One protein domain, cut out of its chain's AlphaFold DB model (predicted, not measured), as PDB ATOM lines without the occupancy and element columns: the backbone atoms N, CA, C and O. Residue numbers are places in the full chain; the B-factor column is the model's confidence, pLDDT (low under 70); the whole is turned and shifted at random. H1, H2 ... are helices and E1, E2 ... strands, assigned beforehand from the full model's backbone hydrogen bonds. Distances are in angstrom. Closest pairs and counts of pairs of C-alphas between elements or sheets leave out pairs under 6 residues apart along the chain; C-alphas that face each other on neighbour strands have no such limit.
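What this domain is: This is residues 38 to 95 of the 116 residues of an uncharacterized protein of Magnaporthiopsis poae (strain ATCC 64411 / 73-15) (UniProt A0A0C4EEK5). A small hairpin of two short strands, E1 and E2, sits near the middle, between a corner of helices H2 and H3 at one end and a loop with the small helix H1 at the other. The printed part has 58 residues, in the order E1, E2, H1, H2, H3; the sheet is antiparallel. The class is mixed, helices and strands, with under half of the residues in named elements. It is compact, with a radius of gyration of the C-alphas of 10.5 A and spans of 28 by 20 by 19 A.

Where its parts are: Find C-alpha 46 at (35.512, -33.328, -40.188), where E1 begins, residues 46 to 49, 10.3 A. E2 is residues 57 to 59, H1 67 to 70 and H2 78 to 81. H3, residues 83 to 94, runs 16.0 A to C-alpha 94 at (52.767, -27.662, -48.217).

How they stand to each other: In the hairpin E1 and E2, look at N 47 and O 58, 2.9 A apart. H2 and H3 touch only at the corner; their closest C-alphas, of Tyr 79 and Gly 85, are 4.2 A apart. H1 and H3 are apart. In H3 every O i to N i+4 pair is within hydrogen-bond range; H1 and H2 are too short for one.

The domain as a whole: The C-alphas farthest apart, of Asp 65 and Glu 84, stand 30.0 A apart. The printed part has no cut, no link is long, and no printed residue is under 70 in pLDDT.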
ATOM      1  N   TYR A  38      34.168 -32.460 -48.758       90.31
ATOM      2  CA  TYR A  38      33.292 -33.583 -48.446       90.31
ATOM      3  C   TYR A  38      33.430 -33.989 -46.973       90.31
ATOM      4  O   TYR A  38      34.483 -33.760 -46.375       90.31
ATOM      5  N   PRO A  39      32.401 -34.596 -46.359       90.38
ATOM      6  CA  PRO A  39      32.510 -35.107 -44.998       90.38
ATOM      7  C   PRO A  39      33.529 -36.246 -44.937       90.38
ATOM      8  O   PRO A  39      33.506 -37.156 -45.771       90.38
ATOM      9  N   SER A  40      34.421 -36.209 -43.946       86.31
ATOM     10  CA  SER A  40      35.414 -37.264 -43.754       86.31
ATOM     11  C   SER A  40      34.733 -38.616 -43.562       86.31
ATOM     12  O   SER A  40      33.744 -38.742 -42.839       86.31
ATOM     13  N   ARG A  41      35.288 -39.655 -44.191       79.81
ATOM     14  CA  ARG A  41      34.757 -41.023 -44.070       79.81
ATOM     15  C   ARG A  41      35.158 -41.692 -42.760       79.81
ATOM     16  O   ARG A  41      34.513 -42.646 -42.340       79.81
ATOM     17  N   ASN A  42      36.234 -41.207 -42.151       77.44
ATOM     18  CA  ASN A  42      36.896 -41.860 -41.027       77.44
ATOM     19  C   ASN A  42      36.680 -41.127 -39.699       77.44
ATOM     20  O   ASN A  42      36.959 -41.692 -38.645       77.44
ATOM     21  N   GLN A  43      36.221 -39.874 -39.736       78.06
ATOM     22  CA  GLN A  43      36.095 -39.023 -38.555       78.06
ATOM     23  C   GLN A  43      34.840 -38.155 -38.652       78.06
ATOM     24  O   GLN A  43      34.758 -37.236 -39.468       78.06
ATOM     25  N   GLN A  44      33.854 -38.431 -37.797       82.00
ATOM     26  CA  GLN A  44      32.655 -37.599 -37.712       82.00
ATOM     27  C   GLN A  44      33.030 -36.174 -37.305       82.00
ATOM     28  O   GLN A  44      33.858 -35.978 -36.421       82.00
ATOM     29  N   GLY A  45      32.404 -35.181 -37.932       87.38
ATOM     30  CA  GLY A  45      32.659 -33.777 -37.633       87.38
ATOM     31  C   GLY A  45      33.861 -33.163 -38.359       87.38
ATOM     32  O   GLY A  45      34.162 -31.992 -38.112       87.38
ATOM     33  N   LEU A  46      34.520 -33.890 -39.267       90.12
ATOM     34  CA  LEU A  46      35.512 -33.328 -40.188       90.12
ATOM     35  C   LEU A  46      34.953 -33.184 -41.603       90.12
ATOM     36  O   LEU A  46      34.215 -34.041 -42.089       90.12
ATOM     37  N   CYS A  47      35.385 -32.126 -42.280       92.50
ATOM     38  CA  CYS A  47      35.166 -31.910 -43.704       92.50
ATOM     39  C   CYS A  47      36.516 -31.735 -44.385       92.50
ATOM     40  O   CYS A  47      37.318 -30.921 -43.937       92.50
ATOM     41  N   CYS A  48      36.779 -32.495 -45.440       92.75
ATOM     42  CA  CYS A  48      38.096 -32.608 -46.045       92.75
ATOM     43  C   CYS A  48      38.065 -32.380 -47.554       92.75
ATOM     44  O   CYS A  48      37.039 -32.555 -48.209       92.75
ATOM     45  N   VAL A  49      39.218 -32.000 -48.098       92.19
ATOM     46  CA  VAL A  49      39.466 -31.810 -49.528       92.19
ATOM     47  C   VAL A  49      40.593 -32.752 -49.946       92.19
ATOM     48  O   VAL A  49      41.621 -32.824 -49.291       92.19
ATOM     49  N   TYR A  50      40.438 -33.487 -51.044       87.44
ATOM     50  CA  TYR A  50      41.385 -34.516 -51.517       87.44
ATOM     51  C   TYR A  50      41.530 -35.764 -50.628       87.44
ATOM     52  O   TYR A  50      41.297 -36.863 -51.125       87.44
ATOM     53  N   SER A  51      41.873 -35.643 -49.342       87.38
ATOM     54  CA  SER A  51      42.041 -36.781 -48.417       87.38
ATOM     55  C   SER A  51      41.789 -36.408 -46.953       87.38
ATOM     56  O   SER A  51      41.787 -35.233 -46.607       87.38
ATOM     57  N   ASP A  52      41.683 -37.408 -46.073       84.88
ATOM     58  CA  ASP A  52      41.523 -37.234 -44.615       84.88
ATOM     59  C   ASP A  52      42.830 -36.836 -43.882       84.88
ATOM     60  O   ASP A  52      43.006 -37.092 -42.689       84.88
ATOM     61  N   ALA A  53      43.791 -36.239 -44.591       86.62
ATOM     62  CA  ALA A  53      45.005 -35.711 -43.976       86.62
ATOM     63  C   ALA A  53      44.722 -34.379 -43.262       86.62
ATOM     64  O   ALA A  53      43.915 -33.578 -43.712       86.62
ATOM     65  N   LEU A  54      45.454 -34.084 -42.185       86.62
ATOM     66  CA  LEU A  54      45.304 -32.849 -41.399       86.62
ATOM     67  C   LEU A  54      45.185 -31.576 -42.244       86.62
ATOM     68  O   LEU A  54      44.212 -30.837 -42.124       86.62
ATOM     69  N   GLY A  55      46.173 -31.348 -43.117       89.06
ATOM     70  CA  GLY A  55      46.285 -30.163 -43.979       89.06
ATOM     71  C   GLY A  55      45.167 -30.015 -45.012       89.06
ATOM     72  O   GLY A  55      45.134 -29.020 -45.726       89.06
ATOM     73  N   ASN A  56      44.270 -30.991 -45.085       92.19
ATOM     74  CA  ASN A  56      43.182 -31.062 -46.041       92.19
ATOM     75  C   ASN A  56      41.809 -30.877 -45.394       92.19
ATOM     76  O   ASN A  56      40.821 -30.748 -46.112       92.19
ATOM     77  N   CYS A  57      41.739 -30.879 -44.064       92.56
ATOM     78  CA  CYS A  57      40.484 -30.924 -43.335       92.56
ATOM     79  C   CYS A  57      40.223 -29.648 -42.536       92.56
ATOM     80  O   CYS A  57      41.146 -28.939 -42.137       92.56
ATOM     81  N   CYS A  58      38.948 -29.413 -42.259       92.94
ATOM     82  CA  CYS A  58      38.442 -28.497 -41.254       92.94
ATOM     83  C   CYS A  58      37.514 -29.244 -40.295       92.94
ATOM     84  O   CYS A  58      36.991 -30.317 -40.618       92.94
ATOM     85  N   LYS A  59      37.294 -28.667 -39.113       92.25
ATOM     86  CA  LYS A  59      36.398 -29.221 -38.093       92.25
ATOM     87  C   LYS A  59      35.080 -28.460 -37.985       92.25
ATOM     88  O   LYS A  59      35.060 -27.231 -37.975       92.25
ATOM     89  N   THR A  60      33.987 -29.197 -37.851       90.12
ATOM     90  CA  THR A  60      32.639 -28.670 -37.545       90.12
ATOM     91  C   THR A  60      32.311 -28.744 -36.053       90.12
ATOM     92  O   THR A  60      31.368 -28.113 -35.591       90.12
ATOM     93  N   VAL A  61      33.112 -29.486 -35.283       85.81
ATOM     94  CA  VAL A  61      33.002 -29.618 -33.827       85.81
ATOM     95  C   VAL A  61      34.354 -29.336 -33.163       85.81
ATOM     96  O   VAL A  61      35.402 -29.495 -33.797       85.81
ATOM     97  N   PRO A  62      34.371 -28.905 -31.893       77.56
ATOM     98  CA  PRO A  62      35.614 -28.739 -31.148       77.56
ATOM     99  C   PRO A  62      36.230 -30.109 -30.805       77.56
ATOM    100  O   PRO A  62      35.723 -30.828 -29.953       77.56
ATOM    101  N   PHE A  63      37.327 -30.476 -31.478       82.25
ATOM    102  CA  PHE A  63      38.158 -31.662 -31.188       82.25
ATOM    103  C   PHE A  63      39.211 -31.364 -30.104       82.25
ATOM    104  O   PHE A  63      40.410 -31.574 -30.301       82.25
ATOM    105  N   ASP A  64      38.792 -30.770 -28.989       79.38
ATOM    106  CA  ASP A  64      39.718 -30.242 -27.977       79.38
ATOM    107  C   ASP A  64      40.439 -31.335 -27.172       79.38
ATOM    108  O   ASP A  64      41.503 -31.083 -26.598       79.38
ATOM    109  N   ASP A  65      39.886 -32.543 -27.165       81.56
ATOM    110  CA  ASP A  65      40.394 -33.748 -26.513       81.56
ATOM    111  C   ASP A  65      41.411 -34.526 -27.365       81.56
ATOM    112  O   ASP A  65      42.149 -35.353 -26.829       81.56
ATOM    113  N   VAL A  66      41.507 -34.239 -28.671       80.94
ATOM    114  CA  VAL A  66      42.450 -34.903 -29.580       80.94
ATOM    115  C   VAL A  66      43.544 -33.919 -30.015       80.94
ATOM    116  O   VAL A  66      43.318 -33.111 -30.922       80.94
ATOM    117  N   PRO A  67      44.767 -33.993 -29.442       82.19
ATOM    118  CA  PRO A  67      45.840 -33.025 -29.705       82.19
ATOM    119  C   PRO A  67      46.147 -32.820 -31.192       82.19
ATOM    120  O   PRO A  67      46.406 -31.703 -31.632       82.19
ATOM    121  N   PHE A  68      46.059 -33.899 -31.971       81.44
ATOM    122  CA  PHE A  68      46.274 -33.900 -33.414       81.44
ATOM    123  C   PHE A  68      45.250 -33.041 -34.175       81.44
ATOM    124  O   PHE A  68      45.628 -32.304 -35.080       81.44
ATOM    125  N   TRP A  69      43.970 -33.081 -33.794       83.06
ATOM    126  CA  TRP A  69      42.894 -32.335 -34.460       83.06
ATOM    127  C   TRP A  69      42.676 -30.936 -33.875       83.06
ATOM    128  O   TRP A  69      42.082 -30.073 -34.524       83.06
ATOM    129  N   LYS A  70      43.203 -30.660 -32.678       84.75
ATOM    130  CA  LYS A  70      43.095 -29.346 -32.031       84.75
ATOM    131  C   LYS A  70      43.640 -28.207 -32.898       84.75
ATOM    132  O   LYS A  70      43.041 -27.135 -32.942       84.75
ATOM    133  N   GLN A  71      44.728 -28.459 -33.621       86.94
ATOM    134  CA  GLN A  71      45.367 -27.502 -34.529       86.94
ATOM    135  C   GLN A  71      44.594 -27.258 -35.835       86.94
ATOM    136  O   GLN A  71      44.823 -26.250 -36.495       86.94
ATOM    137  N   VAL A  72      43.671 -28.148 -36.209       90.00
ATOM    138  CA  VAL A  72      42.881 -27.997 -37.435       90.00
ATOM    139  C   VAL A  72      41.901 -26.829 -37.290       90.00
ATOM    140  O   VAL A  72      41.211 -26.748 -36.266       90.00
ATOM    141  N   PRO A  73      41.819 -25.920 -38.278       92.62
ATOM    142  CA  PRO A  73      40.878 -24.805 -38.249       92.62
ATOM    143  C   PRO A  73      39.424 -25.277 -38.353       92.62
ATOM    144  O   PRO A  73      39.118 -26.357 -38.863       92.62
ATOM    145  N   THR A  74      38.499 -24.447 -37.876       92.69
ATOM    146  CA  THR A  74      37.065 -24.701 -38.040       92.69
ATOM    147  C   THR A  74      36.625 -24.512 -39.492       92.69
ATOM    148  O   THR A  74      37.239 -23.754 -40.248       92.69
ATOM    149  N   CYS A  75      35.546 -25.179 -39.899       92.00
ATOM    150  CA  CYS A  75      35.009 -25.047 -41.256       92.00
ATOM    151  C   CYS A  75      34.430 -23.654 -41.555       92.00
ATOM    152  O   CYS A  75      34.355 -23.268 -42.718       92.00
ATOM    153  N   ASP A  76      34.130 -22.867 -40.518       90.81
ATOM    154  CA  ASP A  76      33.726 -21.459 -40.633       90.81
ATOM    155  C   ASP A  76      34.904 -20.494 -40.848       90.81
ATOM    156  O   ASP A  76      34.704 -19.286 -41.013       90.81
ATOM    157  N   SER A  77      36.142 -20.996 -40.831       92.25
ATOM    158  CA  SER A  77      37.326 -20.182 -41.105       92.25
ATOM    159  C   SER A  77      37.363 -19.721 -42.564       92.25
ATOM    160  O   SER A  77      36.829 -20.367 -43.466       92.25
ATOM    161  N   GLU A  78      38.031 -18.595 -42.818       93.56
ATOM    162  CA  GLU A  78      38.162 -18.038 -44.171       93.56
ATOM    163  C   GLU A  78      38.796 -19.017 -45.173       93.56
ATOM    164  O   GLU A  78      38.457 -18.996 -46.354       93.56
ATOM    165  N   TYR A  79      39.633 -19.939 -44.688       93.62
ATOM    166  CA  TYR A  79      40.313 -20.948 -45.496       93.62
ATOM    167  C   TYR A  79      39.377 -22.012 -46.072       93.62
ATOM    168  O   TYR A  79      39.733 -22.651 -47.048       93.62
ATOM    169  N   PHE A  80      38.194 -22.234 -45.494       93.44
ATOM    170  CA  PHE A  80      37.288 -23.305 -45.934       93.44
ATOM    171  C   PHE A  80      35.954 -22.791 -46.479       93.44
ATOM    172  O   PHE A  80      35.141 -23.590 -46.947       93.44
ATOM    173  N   LYS A  81      35.752 -21.466 -46.517       91.06
ATOM    174  CA  LYS A  81      34.578 -20.833 -47.146       91.06
ATOM    175  C   LYS A  81      34.574 -20.949 -48.670       91.06
ATOM    176  O   LYS A  81      33.503 -21.006 -49.267       91.06
ATOM    177  N   THR A  82      35.749 -20.969 -49.301       92.44
ATOM    178  CA  THR A  82      35.898 -21.048 -50.761       92.44
ATOM    179  C   THR A  82      37.043 -21.980 -51.149       92.44
ATOM    180  O   THR A  82      37.975 -22.198 -50.373       92.44
ATOM    181  N   GLY A  83      37.018 -22.485 -52.387       92.00
ATOM    182  CA  GLY A  83      38.130 -23.276 -52.922       92.00
ATOM    183  C   GLY A  83      39.438 -22.484 -53.049       92.00
ATOM    184  O   GLY A  83      40.515 -23.053 -52.901       92.00
ATOM    185  N   GLU A  84      39.366 -21.168 -53.267       94.00
ATOM    186  CA  GLU A  84      40.547 -20.295 -53.294       94.00
ATOM    187  C   GLU A  84      41.180 -20.150 -51.905       94.00
ATOM    188  O   GLU A  84      42.394 -20.324 -51.765       94.00
ATOM    189  N   GLY A  85      40.361 -19.918 -50.873       93.75
ATOM    190  CA  GLY A  85      40.822 -19.891 -49.484       93.75
ATOM    191  C   GLY A  85      41.509 -21.200 -49.102       93.75
ATOM    192  O   GLY A  85      42.587 -21.184 -48.499       93.75
ATOM    193  N   PHE A  86      40.946 -22.328 -49.549       94.75
ATOM    194  CA  PHE A  86      41.523 -23.639 -49.280       94.75
ATOM    195  C   PHE A  86      42.853 -23.817 -50.008       94.75
ATOM    196  O   PHE A  86      43.833 -24.237 -49.399       94.75
ATOM    197  N   ASN A  87      42.934 -23.440 -51.287       93.38
ATOM    198  CA  ASN A  87      44.176 -23.520 -52.055       93.38
ATOM    199  C   ASN A  87      45.299 -22.683 -51.434       93.38
ATOM    200  O   ASN A  87      46.457 -23.117 -51.429       93.38
ATOM    201  N   HIS A  88      44.978 -21.505 -50.892       94.31
ATOM    202  CA  HIS A  88      45.947 -20.681 -50.177       94.31
ATOM    203  C   HIS A  88      46.441 -21.381 -48.903       94.31
ATOM    204  O   HIS A  88      47.649 -21.558 -48.722       94.31
ATOM    205  N   TYR A  89      45.515 -21.869 -48.075       93.88
ATOM    206  CA  TYR A  89      45.828 -22.619 -46.861       93.88
ATOM    207  C   TYR A  89      46.661 -23.882 -47.127       93.88
ATOM    208  O   TYR A  89      47.696 -24.099 -46.488       93.88
ATOM    209  N   TYR A  90      46.252 -24.682 -48.110       92.62
ATOM    210  CA  TYR A  90      46.936 -25.901 -48.530       92.62
ATOM    211  C   TYR A  90      48.347 -25.609 -49.054       92.62
ATOM    212  O   TYR A  90      49.307 -26.303 -48.701       92.62
ATOM    213  N   SER A  91      48.505 -24.542 -49.846       92.25
ATOM    214  CA  SER A  91      49.813 -24.112 -50.353       92.25
ATOM    215  C   SER A  91      50.763 -23.745 -49.217       92.25
ATOM    216  O   SER A  91      51.908 -24.196 -49.226       92.25
ATOM    217  N   CYS A  92      50.289 -22.996 -48.220       92.06
ATOM    218  CA  CYS A  92      51.091 -22.637 -47.051       92.06
ATOM    219  C   CYS A  92      51.427 -23.846 -46.171       92.06
ATOM    220  O   CYS A  92      52.529 -23.941 -45.644       92.06
ATOM    221  N   ASN A  93      50.530 -24.822 -46.047       90.62
ATOM    222  CA  ASN A  93      50.825 -26.052 -45.304       90.62
ATOM    223  C   ASN A  93      51.792 -26.993 -46.042       90.62
ATOM    224  O   ASN A  93      52.527 -27.758 -45.407       90.62
ATOM    225  N   THR A  94      51.822 -26.921 -47.374       89.06
ATOM    226  CA  THR A  94      52.767 -27.662 -48.217       89.06
ATOM    227  C   THR A  94      54.157 -27.031 -48.185       89.06
ATOM    228  O   THR A  94      55.146 -27.750 -47.995       89.06
ATOM    229  N   ASP A  95      54.203 -25.706 -48.332       89.44
ATOM    230  CA  ASP A  95      55.391 -24.860 -48.403       89.44
ATOM    231  C   ASP A  95      55.170 -23.578 -47.567       89.44
ATOM    232  O   ASP A  95      54.692 -22.561 -48.084       89.44
TER     233      ASP A  95